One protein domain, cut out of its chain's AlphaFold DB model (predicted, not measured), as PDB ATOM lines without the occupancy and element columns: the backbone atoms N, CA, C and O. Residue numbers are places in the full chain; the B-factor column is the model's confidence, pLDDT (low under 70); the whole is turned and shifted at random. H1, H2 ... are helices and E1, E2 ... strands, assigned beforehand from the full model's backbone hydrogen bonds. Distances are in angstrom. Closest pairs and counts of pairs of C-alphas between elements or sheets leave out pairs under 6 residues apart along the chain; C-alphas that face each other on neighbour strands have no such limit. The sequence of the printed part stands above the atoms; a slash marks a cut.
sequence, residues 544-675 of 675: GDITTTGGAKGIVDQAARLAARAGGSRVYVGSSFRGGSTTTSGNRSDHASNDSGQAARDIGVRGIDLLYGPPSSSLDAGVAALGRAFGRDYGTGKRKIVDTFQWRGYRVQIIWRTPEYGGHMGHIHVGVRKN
ATOM      1  N   GLY A 544     -31.524 -47.890  37.964       58.75
ATOM      2  CA  GLY A 544     -32.094 -49.120  37.398       58.75
ATOM      3  C   GLY A 544     -33.588 -49.010  37.082       58.75
ATOM      4  O   GLY A 544     -34.377 -48.684  37.971       58.75
ATOM      5  N   ASP A 545     -33.949 -49.299  35.832       75.12
ATOM      6  CA  ASP A 545     -35.291 -49.068  35.306       75.12
ATOM      7  C   ASP A 545     -36.342 -49.929  36.010       75.12
ATOM      8  O   ASP A 545     -36.256 -51.158  36.056       75.12
ATOM      9  N   ILE A 546     -37.376 -49.264  36.528       92.44
ATOM     10  CA  ILE A 546     -38.646 -49.909  36.846       92.44
ATOM     11  C   ILE A 546     -39.370 -50.138  35.508       92.44
ATOM     12  O   ILE A 546     -39.521 -49.223  34.696       92.44
ATOM     13  N   THR A 547     -39.822 -51.367  35.259       94.81
ATOM     14  CA  THR A 547     -40.597 -51.753  34.069       94.81
ATOM     15  C   THR A 547     -42.045 -52.083  34.436       94.81
ATOM     16  O   THR A 547     -42.376 -52.301  35.600       94.81
ATOM     17  N   THR A 548     -42.925 -52.171  33.437       95.38
ATOM     18  CA  THR A 548     -44.321 -52.616  33.617       95.38
ATOM     19  C   THR A 548     -44.471 -54.145  33.653       95.38
ATOM     20  O   THR A 548     -45.586 -54.660  33.765       95.38
ATOM     21  N   THR A 549     -43.365 -54.896  33.568       91.50
ATOM     22  CA  THR A 549     -43.368 -56.363  33.616       91.50
ATOM     23  C   THR A 549     -43.943 -56.849  34.946       91.50
ATOM     24  O   THR A 549     -43.437 -56.511  36.014       91.50
ATOM     25  N   GLY A 550     -44.996 -57.667  34.880       91.25
ATOM     26  CA  GLY A 550     -45.714 -58.165  36.061       91.25
ATOM     27  C   GLY A 550     -46.832 -57.246  36.570       91.25
ATOM     28  O   GLY A 550     -47.390 -57.513  37.634       91.25
ATOM     29  N   GLY A 551     -47.175 -56.185  35.832       96.19
ATOM     30  CA  GLY A 551     -48.252 -55.256  36.180       96.19
ATOM     31  C   GLY A 551     -47.979 -54.455  37.452       96.19
ATOM     32  O   GLY A 551     -46.822 -54.253  37.822       96.19
ATOM     33  N   ALA A 552     -49.035 -54.022  38.144       96.38
ATOM     34  CA  ALA A 552     -48.934 -53.239  39.377       96.38
ATOM     35  C   ALA A 552     -48.042 -53.918  40.433       96.38
ATOM     36  O   ALA A 552     -47.109 -53.296  40.945       96.38
ATOM     37  N   LYS A 553     -48.246 -55.222  40.682       95.81
ATOM     38  CA  LYS A 553     -47.379 -56.028  41.554       95.81
ATOM     39  C   LYS A 553     -45.911 -55.997  41.123       95.81
ATOM     40  O   LYS A 553     -45.023 -55.825  41.956       95.81
ATOM     41  N   GLY A 554     -45.651 -56.171  39.829       94.56
ATOM     42  CA  GLY A 554     -44.298 -56.131  39.280       94.56
ATOM     43  C   GLY A 554     -43.605 -54.790  39.523       94.56
ATOM     44  O   GLY A 554     -42.441 -54.773  39.924       94.56
ATOM     45  N   ILE A 555     -44.335 -53.685  39.354       96.44
ATOM     46  CA  ILE A 555     -43.836 -52.320  39.566       96.44
ATOM     47  C   ILE A 555     -43.469 -52.102  41.040       96.44
ATOM     48  O   ILE A 555     -42.344 -51.688  41.327       96.44
ATOM     49  N   VAL A 556     -44.356 -52.433  41.988       96.81
ATOM     50  CA  VAL A 556     -44.061 -52.234  43.422       96.81
ATOM     51  C   VAL A 556     -42.947 -53.154  43.933       96.81
ATOM     52  O   VAL A 556     -42.149 -52.748  44.778       96.81
ATOM     53  N   ASP A 557     -42.819 -54.372  43.393       95.25
ATOM     54  CA  ASP A 557     -41.724 -55.287  43.740       95.25
ATOM     55  C   ASP A 557     -40.370 -54.774  43.216       95.25
ATOM     56  O   ASP A 557     -39.338 -54.922  43.877       95.25
ATOM     57  N   GLN A 558     -40.355 -54.163  42.028       95.75
ATOM     58  CA  GLN A 558     -39.166 -53.506  41.478       95.75
ATOM     59  C   GLN A 558     -38.795 -52.252  42.278       95.75
ATOM     60  O   GLN A 558     -37.619 -52.078  42.606       95.75
ATOM     61  N   ALA A 559     -39.785 -51.442  42.662       96.25
ATOM     62  CA  ALA A 559     -39.606 -50.281  43.529       96.25
ATOM     63  C   ALA A 559     -38.990 -50.675  44.884       96.25
ATOM     64  O   ALA A 559     -37.973 -50.112  45.287       96.25
ATOM     65  N   ALA A 560     -39.521 -51.707  45.545       96.00
ATOM     66  CA  ALA A 560     -38.979 -52.202  46.810       96.00
ATOM     67  C   ALA A 560     -37.512 -52.653  46.692       96.00
ATOM     68  O   ALA A 560     -36.684 -52.312  47.537       96.00
ATOM     69  N   ARG A 561     -37.157 -53.369  45.614       94.06
ATOM     70  CA  ARG A 561     -35.761 -53.763  45.347       94.06
ATOM     71  C   ARG A 561     -34.857 -52.558  45.099       94.06
ATOM     72  O   ARG A 561     -33.716 -52.561  45.554       94.06
ATOM     73  N   LEU A 562     -35.340 -51.547  44.379       95.00
ATOM     74  CA  LEU A 562     -34.580 -50.326  44.128       95.00
ATOM     75  C   LEU A 562     -34.325 -49.550  45.426       95.00
ATOM     76  O   LEU A 562     -33.181 -49.183  45.690       95.00
ATOM     77  N   ALA A 563     -35.356 -49.379  46.256       94.88
ATOM     78  CA  ALA A 563     -35.233 -48.738  47.560       94.88
ATOM     79  C   ALA A 563     -34.259 -49.497  48.475       94.88
ATOM     80  O   ALA A 563     -33.411 -48.875  49.108       94.88
ATOM     81  N   ALA A 564     -34.308 -50.834  48.485       93.31
ATOM     82  CA  ALA A 564     -33.388 -51.652  49.273       93.31
ATOM     83  C   ALA A 564     -31.925 -51.526  48.821       93.31
ATOM     84  O   ALA A 564     -31.024 -51.432  49.652       93.31
ATOM     85  N   ARG A 565     -31.672 -51.460  47.506       92.69
ATOM     86  CA  ARG A 565     -30.320 -51.210  46.978       92.69
ATOM     87  C   ARG A 565     -29.787 -49.837  47.380       92.69
ATOM     88  O   ARG A 565     -28.611 -49.728  47.699       92.69
ATOM     89  N   ALA A 566     -30.638 -48.810  47.363       93.38
ATOM     90  CA  ALA A 566     -30.235 -47.446  47.692       93.38
ATOM     91  C   ALA A 566     -30.073 -47.211  49.205       93.38
ATOM     92  O   ALA A 566     -29.153 -46.513  49.616       93.38
ATOM     93  N   GLY A 567     -30.943 -47.795  50.034       89.56
ATOM     94  CA  GLY A 567     -30.939 -47.592  51.485       89.56
ATOM     95  C   GLY A 567     -30.113 -48.603  52.290       89.56
ATOM     96  O   GLY A 567     -29.963 -48.437  53.503       89.56
ATOM     97  N   GLY A 568     -29.560 -49.631  51.639       90.44
ATOM     98  CA  GLY A 568     -28.685 -50.633  52.248       90.44
ATOM     99  C   GLY A 568     -29.413 -51.854  52.825       90.44
ATOM    100  O   GLY A 568     -30.636 -51.968  52.797       90.44
ATOM    101  N   SER A 569     -28.638 -52.786  53.389       80.94
ATOM    102  CA  SER A 569     -29.087 -54.135  53.795       80.94
ATOM    103  C   SER A 569     -30.172 -54.182  54.878       80.94
ATOM    104  O   SER A 569     -30.746 -55.242  55.127       80.94
ATOM    105  N   ARG A 570     -30.459 -53.054  55.537       86.56
ATOM    106  CA  ARG A 570     -31.487 -52.956  56.581       86.56
ATOM    107  C   ARG A 570     -32.880 -52.631  56.043       86.56
ATOM    108  O   ARG A 570     -33.839 -52.776  56.800       86.56
ATOM    109  N   VAL A 571     -32.997 -52.191  54.789       91.62
ATOM    110  CA  VAL A 571     -34.281 -51.857  54.156       91.62
ATOM    111  C   VAL A 571     -35.007 -53.133  53.725       91.62
ATOM    112  O   VAL A 571     -34.406 -54.024  53.125       91.62
ATOM    113  N   TYR A 572     -36.302 -53.236  54.027       93.00
ATOM    114  CA  TYR A 572     -37.123 -54.413  53.733       93.00
ATOM    115  C   TYR A 572     -38.579 -54.033  53.427       93.00
ATOM    116  O   TYR A 572     -39.009 -52.915  53.700       93.00
ATOM    117  N   VAL A 573     -39.351 -54.968  52.867       92.25
ATOM    118  CA  VAL A 573     -40.807 -54.813  52.714       92.25
ATOM    119  C   VAL A 573     -41.477 -55.215  54.025       92.25
ATOM    120  O   VAL A 573     -41.446 -56.387  54.394       92.25
ATOM    121  N   GLY A 574     -42.062 -54.243  54.716       81.06
ATOM    122  CA  GLY A 574     -42.761 -54.423  55.985       81.06
ATOM    123  C   GLY A 574     -44.206 -54.897  55.844       81.06
ATOM    124  O   GLY A 574     -44.685 -55.645  56.688       81.06
ATOM    125  N   SER A 575     -44.893 -54.507  54.767       85.75
ATOM    126  CA  SER A 575     -46.278 -54.909  54.481       85.75
ATOM    127  C   SER A 575     -46.534 -54.921  52.968       85.75
ATOM    128  O   SER A 575     -45.976 -54.101  52.232       85.75
ATOM    129  N   SER A 576     -47.326 -55.889  52.485       72.06
ATOM    130  CA  SER A 576     -47.515 -56.142  51.042       72.06
ATOM    131  C   SER A 576     -48.939 -56.474  50.581       72.06
ATOM    132  O   SER A 576     -49.231 -56.341  49.396       72.06
ATOM    133  N   PHE A 577     -49.799 -56.995  51.456       84.62
ATOM    134  CA  PHE A 577     -51.201 -57.297  51.146       84.62
ATOM    135  C   PHE A 577     -52.004 -57.342  52.442       84.62
ATOM    136  O   PHE A 577     -51.596 -58.012  53.391       84.62
ATOM    137  N   ARG A 578     -53.151 -56.662  52.463       82.69
ATOM    138  CA  ARG A 578     -54.104 -56.649  53.579       82.69
ATOM    139  C   ARG A 578     -55.507 -56.860  53.011       82.69
ATOM    140  O   ARG A 578     -56.227 -55.900  52.725       82.69
ATOM    141  N   GLY A 579     -55.865 -58.122  52.775       73.50
ATOM    142  CA  GLY A 579     -57.156 -58.493  52.191       73.50
ATOM    143  C   GLY A 579     -58.328 -57.901  52.975       73.50
ATOM    144  O   GLY A 579     -58.362 -57.998  54.196       73.50
ATOM    145  N   GLY A 580     -59.264 -57.256  52.274       70.94
ATOM    146  CA  GLY A 580     -60.464 -56.665  52.881       70.94
ATOM    147  C   GLY A 580     -60.253 -55.344  53.631       70.94
ATOM    148  O   GLY A 580     -61.200 -54.844  54.226       70.94
ATOM    149  N   SER A 581     -59.055 -54.751  53.602       73.44
ATOM    150  CA  SER A 581     -58.808 -53.487  54.306       73.44
ATOM    151  C   SER A 581     -59.508 -52.290  53.648       73.44
ATOM    152  O   SER A 581     -59.317 -51.977  52.465       73.44
ATOM    153  N   THR A 582     -60.306 -51.585  54.443       76.75
ATOM    154  CA  THR A 582     -60.763 -50.223  54.171       76.75
ATOM    155  C   THR A 582     -59.853 -49.239  54.906       76.75
ATOM    156  O   THR A 582     -59.335 -49.504  55.988       76.75
ATOM    157  N   THR A 583     -59.595 -48.102  54.274       77.12
ATOM    158  CA  THR A 583     -58.988 -46.936  54.920       77.12
ATOM    159  C   THR A 583     -59.948 -46.373  55.969       77.12
ATOM    160  O   THR A 583     -61.152 -46.623  55.910       77.12
ATOM    161  N   THR A 584     -59.447 -45.553  56.895       73.00
ATOM    162  CA  THR A 584     -60.266 -44.883  57.924       73.00
ATOM    163  C   THR A 584     -61.409 -44.049  57.331       73.00
ATOM    164  O   THR A 584     -62.430 -43.862  57.978       73.00
ATOM    165  N   SER A 585     -61.281 -43.592  56.079       75.00
ATOM    166  CA  SER A 585     -62.332 -42.867  55.355       75.00
ATOM    167  C   SER A 585     -63.316 -43.779  54.601       75.00
ATOM    168  O   SER A 585     -64.026 -43.304  53.720       75.00
ATOM    169  N   GLY A 586     -63.306 -45.093  54.850       80.88
ATOM    170  CA  GLY A 586     -64.182 -46.079  54.202       80.88
ATOM    171  C   GLY A 586     -63.766 -46.501  52.785       80.88
ATOM    172  O   GLY A 586     -64.327 -47.448  52.237       80.88
ATOM    173  N   ASN A 587     -62.751 -45.867  52.188       81.50
ATOM    174  CA  ASN A 587     -62.281 -46.222  50.847       81.50
ATOM    175  C   ASN A 587     -61.499 -47.537  50.870       81.50
ATOM    176  O   ASN A 587     -60.717 -47.772  51.789       81.50
ATOM    177  N   ARG A 588     -61.643 -48.370  49.835       81.00
ATOM    178  CA  ARG A 588     -60.851 -49.600  49.678       81.00
ATOM    179  C   ARG A 588     -59.356 -49.262  49.618       81.00
ATOM    180  O   ARG A 588     -58.942 -48.477  48.766       81.00
ATOM    181  N   SER A 589     -58.564 -49.848  50.519       87.25
ATOM    182  CA  SER A 589     -57.114 -49.628  50.581       87.25
ATOM    183  C   SER A 589     -56.430 -50.117  49.305       87.25
ATOM    184  O   SER A 589     -56.881 -51.067  48.662       87.25
ATOM    185  N   ASP A 590     -55.307 -49.512  48.937       83.62
ATOM    186  CA  ASP A 590     -54.460 -50.021  47.864       83.62
ATOM    187  C   ASP A 590     -53.639 -51.258  48.237       83.62
ATOM    188  O   ASP A 590     -53.190 -51.981  47.347       83.62
ATOM    189  N   HIS A 591     -53.587 -51.594  49.527       90.12
ATOM    190  CA  HIS A 591     -53.178 -52.909  50.023       90.12
ATOM    191  C   HIS A 591     -54.262 -53.987  49.873       90.12
ATOM    192  O   HIS A 591     -53.988 -55.160  50.140       90.12
ATOM    193  N   ALA A 592     -55.484 -53.639  49.450       88.56
ATOM    194  CA  ALA A 592     -56.594 -54.589  49.333       88.56
ATOM    195  C   ALA A 592     -56.486 -55.533  48.121       88.56
ATOM    196  O   ALA A 592     -57.307 -56.446  48.000       88.56
ATOM    197  N   SER A 593     -55.507 -55.325  47.233       90.44
ATOM    198  CA  SER A 593     -55.094 -56.307  46.227       90.44
ATOM    199  C   SER A 593     -53.571 -56.385  46.108       90.44
ATOM    200  O   SER A 593     -52.847 -55.507  46.573       90.44
ATOM    201  N   ASN A 594     -53.080 -57.471  45.520       94.19
ATOM    202  CA  ASN A 594     -51.660 -57.696  45.258       94.19
ATOM    203  C   ASN A 594     -51.478 -58.465  43.940       94.19
ATOM    204  O   ASN A 594     -50.903 -59.554  43.907       94.19
ATOM    205  N   ASP A 595     -52.017 -57.904  42.862       93.50
ATOM    206  CA  ASP A 595     -52.077 -58.507  41.530       93.50
ATOM    207  C   ASP A 595     -51.551 -57.548  40.438       93.50
ATOM    208  O   ASP A 595     -50.896 -56.539  40.710       93.50
ATOM    209  N   SER A 596     -51.762 -57.893  39.167       95.00
ATOM    210  CA  SER A 596     -51.314 -57.075  38.034       95.00
ATOM    211  C   SER A 596     -52.112 -55.776  37.854       95.00
ATOM    212  O   SER A 596     -51.621 -54.870  37.177       95.00
ATOM    213  N   GLY A 597     -53.303 -55.667  38.445       94.62
ATOM    214  CA  GLY A 597     -54.182 -54.502  38.397       94.62
ATOM    215  C   GLY A 597     -53.987 -53.544  39.571       94.62
ATOM    216  O   GLY A 597     -54.088 -52.337  39.374       94.62
ATOM    217  N   GLN A 598     -53.666 -54.034  40.768       95.81
ATOM    218  CA  GLN A 598     -53.421 -53.193  41.942       95.81
ATOM    219  C   GLN A 598     -52.504 -53.886  42.959       95.81
ATOM    220  O   GLN A 598     -52.683 -55.063  43.269       95.81
ATOM    221  N   ALA A 599     -51.523 -53.153  43.486       96.12
ATOM    222  CA  ALA A 599     -50.645 -53.617  44.556       96.12
ATOM    223  C   ALA A 599     -50.018 -52.441  45.313       96.12
ATOM    224  O   ALA A 599     -49.783 -51.385  44.725       96.12
ATOM    225  N   ALA A 600     -49.665 -52.653  46.581       96.62
ATOM    226  CA  ALA A 600     -48.926 -51.687  47.391       96.62
ATOM    227  C   ALA A 600     -47.798 -52.347  48.201       96.62
ATOM    228  O   ALA A 600     -47.822 -53.554  48.473       96.62
ATOM    229  N   ARG A 601     -46.768 -51.577  48.562       96.56
ATOM    230  CA  ARG A 601     -45.662 -52.006  49.432       96.56
ATOM    231  C   ARG A 601     -45.336 -50.912  50.437       96.56
ATOM    232  O   ARG A 601     -45.083 -49.780  50.037       96.56
ATOM    233  N   ASP A 602     -45.237 -51.297  51.704       96.69
ATOM    234  CA  ASP A 602     -44.686 -50.450  52.761       96.69
ATOM    235  C   ASP A 602     -43.229 -50.878  52.980       96.69
ATOM    236  O   ASP A 602     -42.956 -52.018  53.366       96.69
ATOM    237  N   ILE A 603     -42.278 -50.002  52.667       97.25
ATOM    238  CA  ILE A 603     -40.838 -50.275  52.676       97.25
ATOM    239  C   ILE A 603     -40.229 -49.628  53.925       97.25
ATOM    240  O   ILE A 603     -40.150 -48.405  54.009       97.25
ATOM    241  N   GLY A 604     -39.799 -50.442  54.887       95.56
ATOM    242  CA  GLY A 604     -39.266 -49.993  56.177       95.56
ATOM    243  C   GLY A 604     -37.791 -50.322  56.385       95.56
ATOM    244  O   GLY A 604     -37.112 -50.843  55.498       95.56
ATOM    245  N   VAL A 605     -37.294 -50.050  57.594       94.31
ATOM    246  CA  VAL A 605     -35.931 -50.383  58.044       94.31
ATOM    247  C   VAL A 605     -36.006 -51.244  59.298       94.31
ATOM    248  O   VAL A 605     -36.753 -50.942  60.222       94.31
ATOM    249  N   ARG A 606     -35.219 -52.325  59.360       90.56
ATOM    250  CA  ARG A 606     -35.211 -53.222  60.529       90.56
ATOM    251  C   ARG A 606     -34.876 -52.468  61.820       90.56
ATOM    252  O   ARG A 606     -33.833 -51.804  61.895       90.56
ATOM    253  N   GLY A 607     -35.722 -52.655  62.832       89.19
ATOM    254  CA  GLY A 607     -35.611 -52.012  64.144       89.19
ATOM    255  C   GLY A 607     -36.290 -50.644  64.240       89.19
ATOM    256  O   GLY A 607     -36.148 -49.988  65.263       89.19
ATOM    257  N   ILE A 608     -36.999 -50.207  63.194       90.12
ATOM    258  CA  ILE A 608     -37.844 -49.012  63.206       90.12
ATOM    259  C   ILE A 608     -39.294 -49.473  63.050       90.12
ATOM    260  O   ILE A 608     -39.593 -50.266  62.156       90.12
ATOM    261  N   ASP A 609     -40.177 -49.002  63.931       90.31
ATOM    262  CA  ASP A 609     -41.614 -49.250  63.817       90.31
ATOM    263  C   ASP A 609     -42.148 -48.644  62.510       90.31
ATOM    264  O   ASP A 609     -41.840 -47.500  62.179       90.31
ATOM    265  N   LEU A 610     -42.924 -49.405  61.738       87.25
ATOM    266  CA  LEU A 610     -43.392 -48.936  60.430       87.25
ATOM    267  C   LEU A 610     -44.349 -47.746  60.565       87.25
ATOM    268  O   LEU A 610     -44.304 -46.846  59.730       87.25
ATOM    269  N   LEU A 611     -45.190 -47.732  61.596       81.25
ATOM    270  CA  LEU A 611     -46.297 -46.793  61.742       81.25
ATOM    271  C   LEU A 611     -45.877 -45.517  62.488       81.25
ATOM    272  O   LEU A 611     -46.212 -44.406  62.076       81.25
ATOM    273  N   TYR A 612     -45.092 -45.676  63.551       83.69
ATOM    274  CA  TYR A 612     -44.708 -44.604  64.475       83.69
ATOM    275  C   TYR A 612     -43.203 -44.333  64.511       83.69
ATOM    276  O   TYR A 612     -42.751 -43.427  65.211       83.69
ATOM    277  N   GLY A 613     -42.405 -45.112  63.781       87.69
ATOM    278  CA  GLY A 613     -40.958 -44.964  63.793       87.69
ATOM    279  C   GLY A 613     -40.487 -43.632  63.197       87.69
ATOM    280  O   GLY A 613     -41.150 -43.064  62.323       87.69
ATOM    281  N   PRO A 614     -39.329 -43.115  63.644       93.62
ATOM    282  CA  PRO A 614     -38.769 -41.894  63.087       93.62
ATOM    283  C   PRO A 614     -38.272 -42.113  61.647       93.62
ATOM    284  O   PRO A 614     -37.870 -43.226  61.285       93.62
ATOM    285  N   PRO A 615     -38.196 -41.045  60.833       94.38
ATOM    286  CA  PRO A 615     -37.570 -41.114  59.522       94.38
ATOM    287  C   PRO A 615     -36.105 -41.550  59.599       94.38
ATOM    288  O   PRO A 615     -35.393 -41.205  60.542       94.38
ATOM    289  N   SER A 616     -35.618 -42.250  58.573       95.75
ATOM    290  CA  SER A 616     -34.227 -42.718  58.516       95.75
ATOM    291  C   SER A 616     -33.528 -42.299  57.227       95.75
ATOM    292  O   SER A 616     -34.141 -42.243  56.162       95.75
ATOM    293  N   SER A 617     -32.215 -42.074  57.307       95.88
ATOM    294  CA  SER A 617     -31.381 -41.744  56.143       95.88
ATOM    295  C   SER A 617     -31.366 -42.855  55.084       95.88
ATOM    296  O   SER A 617     -31.268 -42.569  53.892       95.88
ATOM    297  N   SER A 618     -31.523 -44.118  55.493       94.56
ATOM    298  CA  SER A 618     -31.699 -45.252  54.577       94.56
ATOM    299  C   SER A 618     -32.971 -45.122  53.735       94.56
ATOM    300  O   SER A 618     -32.935 -45.364  52.528       94.56
ATOM    301  N   LEU A 619     -34.089 -44.721  54.344       96.44
ATOM    302  CA  LEU A 619     -35.342 -44.496  53.618       96.44
ATOM    303  C   LEU A 619     -35.296 -43.203  52.794       96.44
ATOM    304  O   LEU A 619     -35.805 -43.191  51.679       96.44
ATOM    305  N   ASP A 620     -34.593 -42.167  53.254       96.94
ATOM    306  CA  ASP A 620     -34.342 -40.958  52.457       96.94
ATOM    307  C   ASP A 620     -33.614 -41.289  51.138       96.94
ATOM    308  O   ASP A 620     -34.027 -40.865  50.054       96.94
ATOM    309  N   ALA A 621     -32.571 -42.123  51.204       95.31
ATOM    310  CA  ALA A 621     -31.867 -42.607  50.017       95.31
ATOM    311  C   ALA A 621     -32.770 -43.479  49.125       95.31
ATOM    312  O   ALA A 621     -32.761 -43.336  47.897       95.31
ATOM    313  N   GLY A 622     -33.575 -44.350  49.745       95.56
ATOM    314  CA  GLY A 622     -34.550 -45.200  49.068       95.56
ATOM    315  C   GLY A 622     -35.576 -44.399  48.266       95.56
ATOM    316  O   GLY A 622     -35.735 -44.633  47.068       95.56
ATOM    317  N   VAL A 623     -36.229 -43.417  48.893       97.31
ATOM    318  CA  VAL A 623     -37.255 -42.603  48.231       97.31
ATOM    319  C   VAL A 623     -36.647 -41.707  47.153       97.31
ATOM    320  O   VAL A 623     -37.217 -41.595  46.072       97.31
ATOM    321  N   ALA A 624     -35.451 -41.146  47.366       96.06
ATOM    322  CA  ALA A 624     -34.762 -40.359  46.343       96.06
ATOM    323  C   ALA A 624     -34.452 -41.194  45.084       96.06
ATOM    324  O   ALA A 624     -34.594 -40.711  43.959       96.06
ATOM    325  N   ALA A 625     -34.062 -42.462  45.259       95.00
ATOM    326  CA  ALA A 625     -33.851 -43.386  44.147       95.00
ATOM    327  C   ALA A 625     -35.157 -43.729  43.415       95.00
ATOM    328  O   ALA A 625     -35.163 -43.765  42.184       95.00
ATOM    329  N   LEU A 626     -36.257 -43.923  44.150       96.38
ATOM    330  CA  LEU A 626     -37.584 -44.121  43.559       96.38
ATOM    331  C   LEU A 626     -38.011 -42.919  42.717       96.38
ATOM    332  O   LEU A 626     -38.464 -43.110  41.592       96.38
ATOM    333  N   GLY A 627     -37.816 -41.699  43.227       96.19
ATOM    334  CA  GLY A 627     -38.095 -40.473  42.482       96.19
ATOM    335  C   GLY A 627     -37.406 -40.493  41.123       96.19
ATOM    336  O   GLY A 627     -38.077 -40.454  40.094       96.19
ATOM    337  N   ARG A 628     -36.082 -40.692  41.108       94.44
ATOM    338  CA  ARG A 628     -35.304 -40.762  39.860       94.44
ATOM    339  C   ARG A 628     -35.821 -41.830  38.892       94.44
ATOM    340  O   ARG A 628     -35.969 -41.533  37.712       94.44
ATOM    341  N   ALA A 629     -36.140 -43.030  39.378       94.50
ATOM    342  CA  ALA A 629     -36.634 -44.119  38.529       94.50
ATOM    343  C   ALA A 629     -38.021 -43.853  37.923       94.50
ATOM    344  O   ALA A 629     -38.320 -44.328  36.830       94.50
ATOM    345  N   PHE A 630     -38.860 -43.067  38.599       95.62
ATOM    346  CA  PHE A 630     -40.157 -42.634  38.074       95.62
ATOM    347  C   PHE A 630     -40.106 -41.283  37.341       95.62
ATOM    348  O   PHE A 630     -41.149 -40.773  36.934       95.62
ATOM    349  N   GLY A 631     -38.920 -40.691  37.151       94.81
ATOM    350  CA  GLY A 631     -38.770 -39.375  36.519       94.81
ATOM    351  C   GLY A 631     -39.279 -38.212  37.381       94.81
ATOM    352  O   GLY A 631     -39.704 -37.188  36.851       94.81
ATOM    353  N   ARG A 632     -39.266 -38.372  38.706       96.12
ATOM    354  CA  ARG A 632     -39.659 -37.374  39.709       96.12
ATOM    355  C   ARG A 632     -38.429 -36.869  40.461       96.12
ATOM    356  O   ARG A 632     -37.496 -37.627  40.724       96.12
ATOM    357  N   ASP A 633     -38.438 -35.604  40.862       95.62
ATOM    358  CA  ASP A 633     -37.389 -35.056  41.722       95.62
ATOM    359  C   ASP A 633     -37.845 -35.026  43.186       95.62
ATOM    360  O   ASP A 633     -38.634 -34.179  43.605       95.62
ATOM    361  N   TYR A 634     -37.341 -35.963  43.985       96.12
ATOM    362  CA  TYR A 634     -37.562 -35.996  45.433       96.12
ATOM    363  C   TYR A 634     -36.370 -35.447  46.232       96.12
ATOM    364  O   TYR A 634     -36.367 -35.521  47.464       96.12
ATOM    365  N   GLY A 635     -35.379 -34.858  45.554       93.75
ATOM    366  CA  GLY A 635     -34.168 -34.319  46.157       93.75
ATOM    367  C   GLY A 635     -33.430 -35.366  46.988       93.75
ATOM    368  O   GLY A 635     -33.187 -36.490  46.547       93.75
ATOM    369  N   THR A 636     -33.098 -35.006  48.228       91.19
ATOM    370  CA  THR A 636     -32.417 -35.893  49.185       91.19
ATOM    371  C   THR A 636     -33.358 -36.849  49.922       91.19
ATOM    372  O   THR A 636     -32.892 -37.576  50.789       91.19
ATOM    373  N   GLY A 637     -34.669 -36.825  49.649       88.75
ATOM    374  CA  GLY A 637     -35.665 -37.619  50.379       88.75
ATOM    375  C   GLY A 637     -36.002 -37.098  51.781       88.75
ATOM    376  O   GLY A 637     -36.852 -37.671  52.451       88.75
ATOM    377  N   LYS A 638     -35.393 -35.989  52.228       92.56
ATOM    378  CA  LYS A 638     -35.595 -35.417  53.573       92.56
ATOM    379  C   LYS A 638     -36.871 -34.582  53.737       92.56
ATOM    380  O   LYS A 638     -37.184 -34.169  54.852       92.56
ATOM    381  N   ARG A 639     -37.596 -34.311  52.649       93.81
ATOM    382  CA  ARG A 639     -38.851 -33.541  52.664       93.81
ATOM    383  C   ARG A 639     -40.071 -34.455  52.788       93.81
ATOM    384  O   ARG A 639     -39.983 -35.637  52.465       93.81
ATOM    385  N   LYS A 640     -41.208 -33.889  53.200       96.94
ATOM    386  CA  LYS A 640     -42.523 -34.535  53.086       96.94
ATOM    387  C   LYS A 640     -42.802 -34.847  51.612       96.94
ATOM    388  O   LYS A 640     -42.673 -33.962  50.764       96.94
ATOM    389  N   ILE A 641     -43.174 -36.088  51.311       96.50
ATOM    390  CA  ILE A 641     -43.542 -36.543  49.966       96.50
ATOM    391  C   ILE A 641     -44.925 -37.178  50.058       96.50
ATOM    392  O   ILE A 641     -45.126 -38.150  50.777       96.50
ATOM    393  N   VAL A 642     -45.874 -36.616  49.318       96.75
ATOM    394  CA  VAL A 642     -47.194 -37.193  49.055       96.75
ATOM    395  C   VAL A 642     -47.438 -36.948  47.573       96.75
ATOM    396  O   VAL A 642     -47.909 -35.884  47.187       96.75
ATOM    397  N   ASP A 643     -46.999 -37.880  46.732       97.25
ATOM    398  CA  ASP A 643     -47.034 -37.722  45.279       97.25
ATOM    399  C   ASP A 643     -47.909 -38.802  44.648       97.25
ATOM    400  O   ASP A 643     -47.832 -39.976  45.006       97.25
ATOM    401  N   THR A 644     -48.770 -38.403  43.719       97.25
ATOM    402  CA  THR A 644     -49.614 -39.301  42.931       97.25
ATOM    403  C   THR A 644     -49.548 -38.860  41.480       97.25
ATOM    404  O   THR A 644     -49.896 -37.727  41.161       97.25
ATOM    405  N   PHE A 645     -49.125 -39.752  40.591       97.56
ATOM    406  CA  PHE A 645     -48.902 -39.423  39.186       97.56
ATOM    407  C   PHE A 645     -49.205 -40.607  38.270       97.56
ATOM    408  O   PHE A 645     -49.377 -41.745  38.708       97.56
ATOM    409  N   GLN A 646     -49.285 -40.314  36.974       97.62
ATOM    410  CA  GLN A 646     -49.482 -41.306  35.926       97.62
ATOM    411  C   GLN A 646     -48.139 -41.741  35.348       97.62
ATOM    412  O   GLN A 646     -47.315 -40.908  34.976       97.62
ATOM    413  N   TRP A 647     -47.919 -43.050  35.255       96.62
ATOM    414  CA  TRP A 647     -46.688 -43.628  34.729       96.62
ATOM    415  C   TRP A 647     -46.990 -44.901  33.939       96.62
ATOM    416  O   TRP A 647     -47.432 -45.908  34.489       96.62
ATOM    417  N   ARG A 648     -46.767 -44.846  32.619       94.69
ATOM    418  CA  ARG A 648     -46.895 -45.987  31.688       94.69
ATOM    419  C   ARG A 648     -48.211 -46.783  31.829       94.69
ATOM    420  O   ARG A 648     -48.199 -48.012  31.805       94.69
ATOM    421  N   GLY A 649     -49.339 -46.084  31.977       95.19
ATOM    422  CA  GLY A 649     -50.674 -46.692  32.110       95.19
ATOM    423  C   GLY A 649     -51.072 -47.096  33.537       95.19
ATOM    424  O   GLY A 649     -52.094 -47.755  33.718       95.19
ATOM    425  N   TYR A 650     -50.284 -46.706  34.541       97.56
ATOM    426  CA  TYR A 650     -50.571 -46.942  35.952       97.56
ATOM    427  C   TYR A 650     -50.605 -45.624  36.728       97.56
ATOM    428  O   TYR A 650     -49.725 -44.779  36.564       97.56
ATOM    429  N   ARG A 651     -51.562 -45.499  37.647       97.50
ATOM    430  CA  ARG A 651     -51.520 -44.528  38.740       97.50
ATOM    431  C   ARG A 651     -50.537 -45.032  39.797       97.50
ATOM    432  O   ARG A 651     -50.755 -46.098  40.375       97.50
ATOM    433  N   VAL A 652     -49.489 -44.261  40.068       97.56
ATOM    434  CA  VAL A 652     -48.477 -44.536  41.100       97.56
ATOM    435  C   VAL A 652     -48.633 -43.522  42.231       97.56
ATOM    436  O   VAL A 652     -48.806 -42.334  41.967       97.56
ATOM    437  N   GLN A 653     -48.567 -43.985  43.475       97.62
ATOM    438  CA  GLN A 653     -48.621 -43.185  44.693       97.62
ATOM    439  C   GLN A 653     -47.374 -43.455  45.536       97.62
ATOM    440  O   GLN A 653     -47.049 -44.609  45.808       97.62
ATOM    441  N   ILE A 654     -46.670 -42.397  45.937       97.56
ATOM    442  CA  ILE A 654     -45.494 -42.466  46.808       97.56
ATOM    443  C   ILE A 654     -45.725 -41.548  48.006       97.56
ATOM    444  O   ILE A 654     -45.947 -40.349  47.831       97.56
ATOM    445  N   ILE A 655     -45.658 -42.107  49.216       96.75
ATOM    446  CA  ILE A 655     -45.821 -41.363  50.471       96.75
ATOM    447  C   ILE A 655     -44.604 -41.593  51.375       96.75
ATOM    448  O   ILE A 655     -44.173 -42.731  51.569       96.75
ATOM    449  N   TRP A 656     -44.042 -40.512  51.919       96.94
ATOM    450  CA  TRP A 656     -42.907 -40.536  52.843       96.94
ATOM    451  C   TRP A 656     -42.858 -39.279  53.724       96.94
ATOM    452  O   TRP A 656     -43.192 -38.184  53.264       96.94
ATOM    453  N   ARG A 657     -42.389 -39.421  54.975       93.75
ATOM    454  CA  ARG A 657     -42.189 -38.316  55.936       93.75
ATOM    455  C   ARG A 657     -43.446 -37.472  56.146       93.75
ATOM    456  O   ARG A 657     -43.399 -36.242  56.130       93.75
ATOM    457  N   THR A 658     -44.582 -38.133  56.333       91.50
ATOM    458  CA  THR A 658     -45.818 -37.449  56.711       91.50
ATOM    459  C   THR A 658     -46.499 -38.165  57.875       91.50
ATOM    460  O   THR A 658     -46.638 -39.389  57.830       91.50
ATOM    461  N   PRO A 659     -46.933 -37.436  58.919       85.75
ATOM    462  CA  PRO A 659     -47.789 -38.006  59.955       85.75
ATOM    463  C   PRO A 659     -49.218 -38.259  59.441       85.75
ATOM    464  O   PRO A 659     -49.955 -39.059  60.011       85.75
ATOM    465  N   GLU A 660     -49.612 -37.610  58.343       83.31
ATOM    466  CA  GLU A 660     -50.921 -37.792  57.713       83.31
ATOM    467  C   GLU A 660     -51.041 -39.168  57.027       83.31
ATOM    468  O   GLU A 660     -50.049 -39.844  56.740       83.31
ATOM    469  N   TYR A 661     -52.279 -39.564  56.714       78.12
ATOM    470  CA  TYR A 661     -52.607 -40.800  55.987       78.12
ATOM    471  C   TYR A 661     -52.255 -42.103  56.722       78.12
ATOM    472  O   TYR A 661     -52.077 -43.134  56.090       78.12
ATOM    473  N   GLY A 662     -52.201 -42.083  58.055       71.38
ATOM    474  CA  GLY A 662     -51.924 -43.281  58.847       71.38
ATOM    475  C   GLY A 662     -50.435 -43.525  59.076       71.38
ATOM    476  O   GLY A 662     -50.014 -44.667  58.999       71.38
ATOM    477  N   GLY A 663     -49.655 -42.471  59.348       81.88
ATOM    478  CA  GLY A 663     -48.295 -42.589  59.885       81.88
ATOM    479  C   GLY A 663     -47.264 -43.146  58.898       81.88
ATOM    480  O   GLY A 663     -46.901 -44.316  58.945       81.88
ATOM    481  N   HIS A 664     -46.727 -42.283  58.032       90.62
ATOM    482  CA  HIS A 664     -45.690 -42.628  57.047       90.62
ATOM    483  C   HIS A 664     -44.319 -42.053  57.425       90.62
ATOM    484  O   HIS A 664     -43.569 -41.549  56.581       90.62
ATOM    485  N   MET A 665     -44.006 -42.069  58.722       93.44
ATOM    486  CA  MET A 665     -42.728 -41.579  59.251       93.44
ATOM    487  C   MET A 665     -41.663 -42.684  59.286       93.44
ATOM    488  O   MET A 665     -40.494 -42.394  59.042       93.44
ATOM    489  N   GLY A 666     -42.065 -43.942  59.506       93.06
ATOM    490  CA  GLY A 666     -41.160 -45.092  59.634       93.06
ATOM    491  C   GLY A 666     -40.993 -45.945  58.370       93.06
ATOM    492  O   GLY A 666     -40.186 -46.878  58.361       93.06
ATOM    493  N   HIS A 667     -41.731 -45.651  57.293       96.81
ATOM    494  CA  HIS A 667     -41.687 -46.407  56.037       96.81
ATOM    495  C   HIS A 667     -42.027 -45.555  54.802       96.81
ATOM    496  O   HIS A 667     -42.766 -44.580  54.902       96.81
ATOM    497  N   ILE A 668     -41.536 -45.961  53.626       97.25
ATOM    498  CA  ILE A 668     -41.972 -45.438  52.322       97.25
ATOM    499  C   ILE A 668     -43.139 -46.290  51.840       97.25
ATOM    500  O   ILE A 668     -42.989 -47.501  51.683       97.25
ATOM    501  N   HIS A 669     -44.269 -45.672  51.542       97.44
ATOM    502  CA  HIS A 669     -45.384 -46.363  50.911       97.44
ATOM    503  C   HIS A 669     -45.334 -46.180  49.390       97.44
ATOM    504  O   HIS A 669     -45.178 -45.057  48.905       97.44
ATOM    505  N   VAL A 670     -45.463 -47.280  48.641       97.69
ATOM    506  CA  VAL A 670     -45.551 -47.294  47.173       97.69
ATOM    507  C   VAL A 670     -46.796 -48.065  46.746       97.69
ATOM    508  O   VAL A 670     -46.803 -49.297  46.789       97.69
ATOM    509  N   GLY A 671     -47.820 -47.341  46.306       97.25
ATOM    510  CA  GLY A 671     -49.071 -47.878  45.776       97.25
ATOM    511  C   GLY A 671     -49.122 -47.770  44.255       97.25
ATOM    512  O   GLY A 671     -48.762 -46.739  43.687       97.25
ATOM    513  N   VAL A 672     -49.557 -48.821  43.562       97.12
ATOM    514  CA  VAL A 672     -49.703 -48.826  42.100       97.12
ATOM    515  C   VAL A 672     -51.041 -49.441  41.720       97.12
ATOM    516  O   VAL A 672     -51.398 -50.523  42.184       97.12
ATOM    517  N   ARG A 673     -51.774 -48.768  40.833       96.75
ATOM    518  CA  ARG A 673     -53.044 -49.241  40.280       96.75
ATOM    519  C   ARG A 673     -53.072 -49.003  38.776       96.75
ATOM    520  O   ARG A 673     -52.737 -47.917  38.317       96.75
ATOM    521  N   LYS A 674     -53.449 -50.018  38.005       96.44
ATOM    522  CA  LYS A 674     -53.689 -49.898  36.566       96.44
ATOM    523  C   LYS A 674     -54.914 -49.007  36.352       96.44
ATOM    524  O   LYS A 674     -55.903 -49.183  37.067       96.44
ATOM    525  N   ASN A 675     -54.805 -48.042  35.439       90.00
ATOM    526  CA  ASN A 675     -55.929 -47.166  35.100       90.00
ATOM    527  C   ASN A 675     -57.084 -47.930  34.462       90.00
ATOM    528  O   ASN A 675     -56.805 -48.941  33.772       90.00
TER     529      ASN A 675
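Overview. This is residues 544 to 675 of the 675 residues of the protein "Unannotated protein" of freshwater metagenome (UniProt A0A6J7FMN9). A twisted wall of five antiparallel strands has two helices, H1 and H2, over one face and no named helix over the other. The helices touch each other at a steep tilt, and the long loop of residues 576 to 597 reaches out to 21 A from the mean of the C-alphas. The printed part has 132 residues, with H1, E1, E2, H2, E3, E4 and E5 along the chain and the sheet order E1, E2, E5, E4, E3. The class is mixed, helices and strands, with 65 residues, under half, in named elements. The whole is compact and rounded, with a radius of gyration of the C-alphas of 13.3 A and spans of 33 by 32 by 23 A.

Arrangement. H1, residues 551 to 567, is on the sheet at a height of 7.5 A. It lies over E2, residues 598 to 605, and only just over E5, residues 667 to 674, with 3 of its 17 C-alphas on E5. It runs along the strands, at 11 degrees to E2 on the local plane; the closest C-alphas of H1 and E2 are those of Lys 553 and Ala 599, 5.0 A apart. E1, residues 571 to 575, is an edge strand and forms a hairpin with E2, with N 574 and O 602 at 2.8 A. E2 and E5 are antiparallel at 168 degrees, with N 603 and O 668 at 2.8 A. H2, residues 617 to 629, is on the same face as H1, at a height of 8.7 A. It lies over E5 and only just over E4, residues 650 to 656, with 3 of its 13 C-alphas on E4. H2 touches H1, opposite ways at a steep tilt of 47 degrees; their closest C-alphas are those of Ala 563 and Gly 622, 3.9 A apart. E3, residues 641 to 647, is the other edge strand. E3, E4 and E5 form a meander, each strand the antiparallel neighbour of the one before: N 645 and O 652 are 2.9 A apart, and N 653 and O 671 2.8 A. In H1 and H2 every O i to N i+4 pair is within hydrogen-bond range. E1 and E3 are apart.

Along the chain. H1 begins at C-alpha 551 (-48.252, -55.256, 36.180) and is 24.3 A long. E1 is 12.4 A long, E2 23.9 A, H2 18.5 A, E3 17.1 A and E4 19.6 A. E5, 23.1 A long, ends at C-alpha 674 (-53.689, -49.898, 36.566).

Size, cuts and confidence. The C-alphas farthest apart, those of Gly 544 and Gly 586, are 36.3 A apart. The printed part has no cut and ends at the chain's last residue, 675. The links E1 to E2, E2 to H2 and H2 to E3 are long. Mean pLDDT of the printed part is 91.3, and residue 544 alone is under 70.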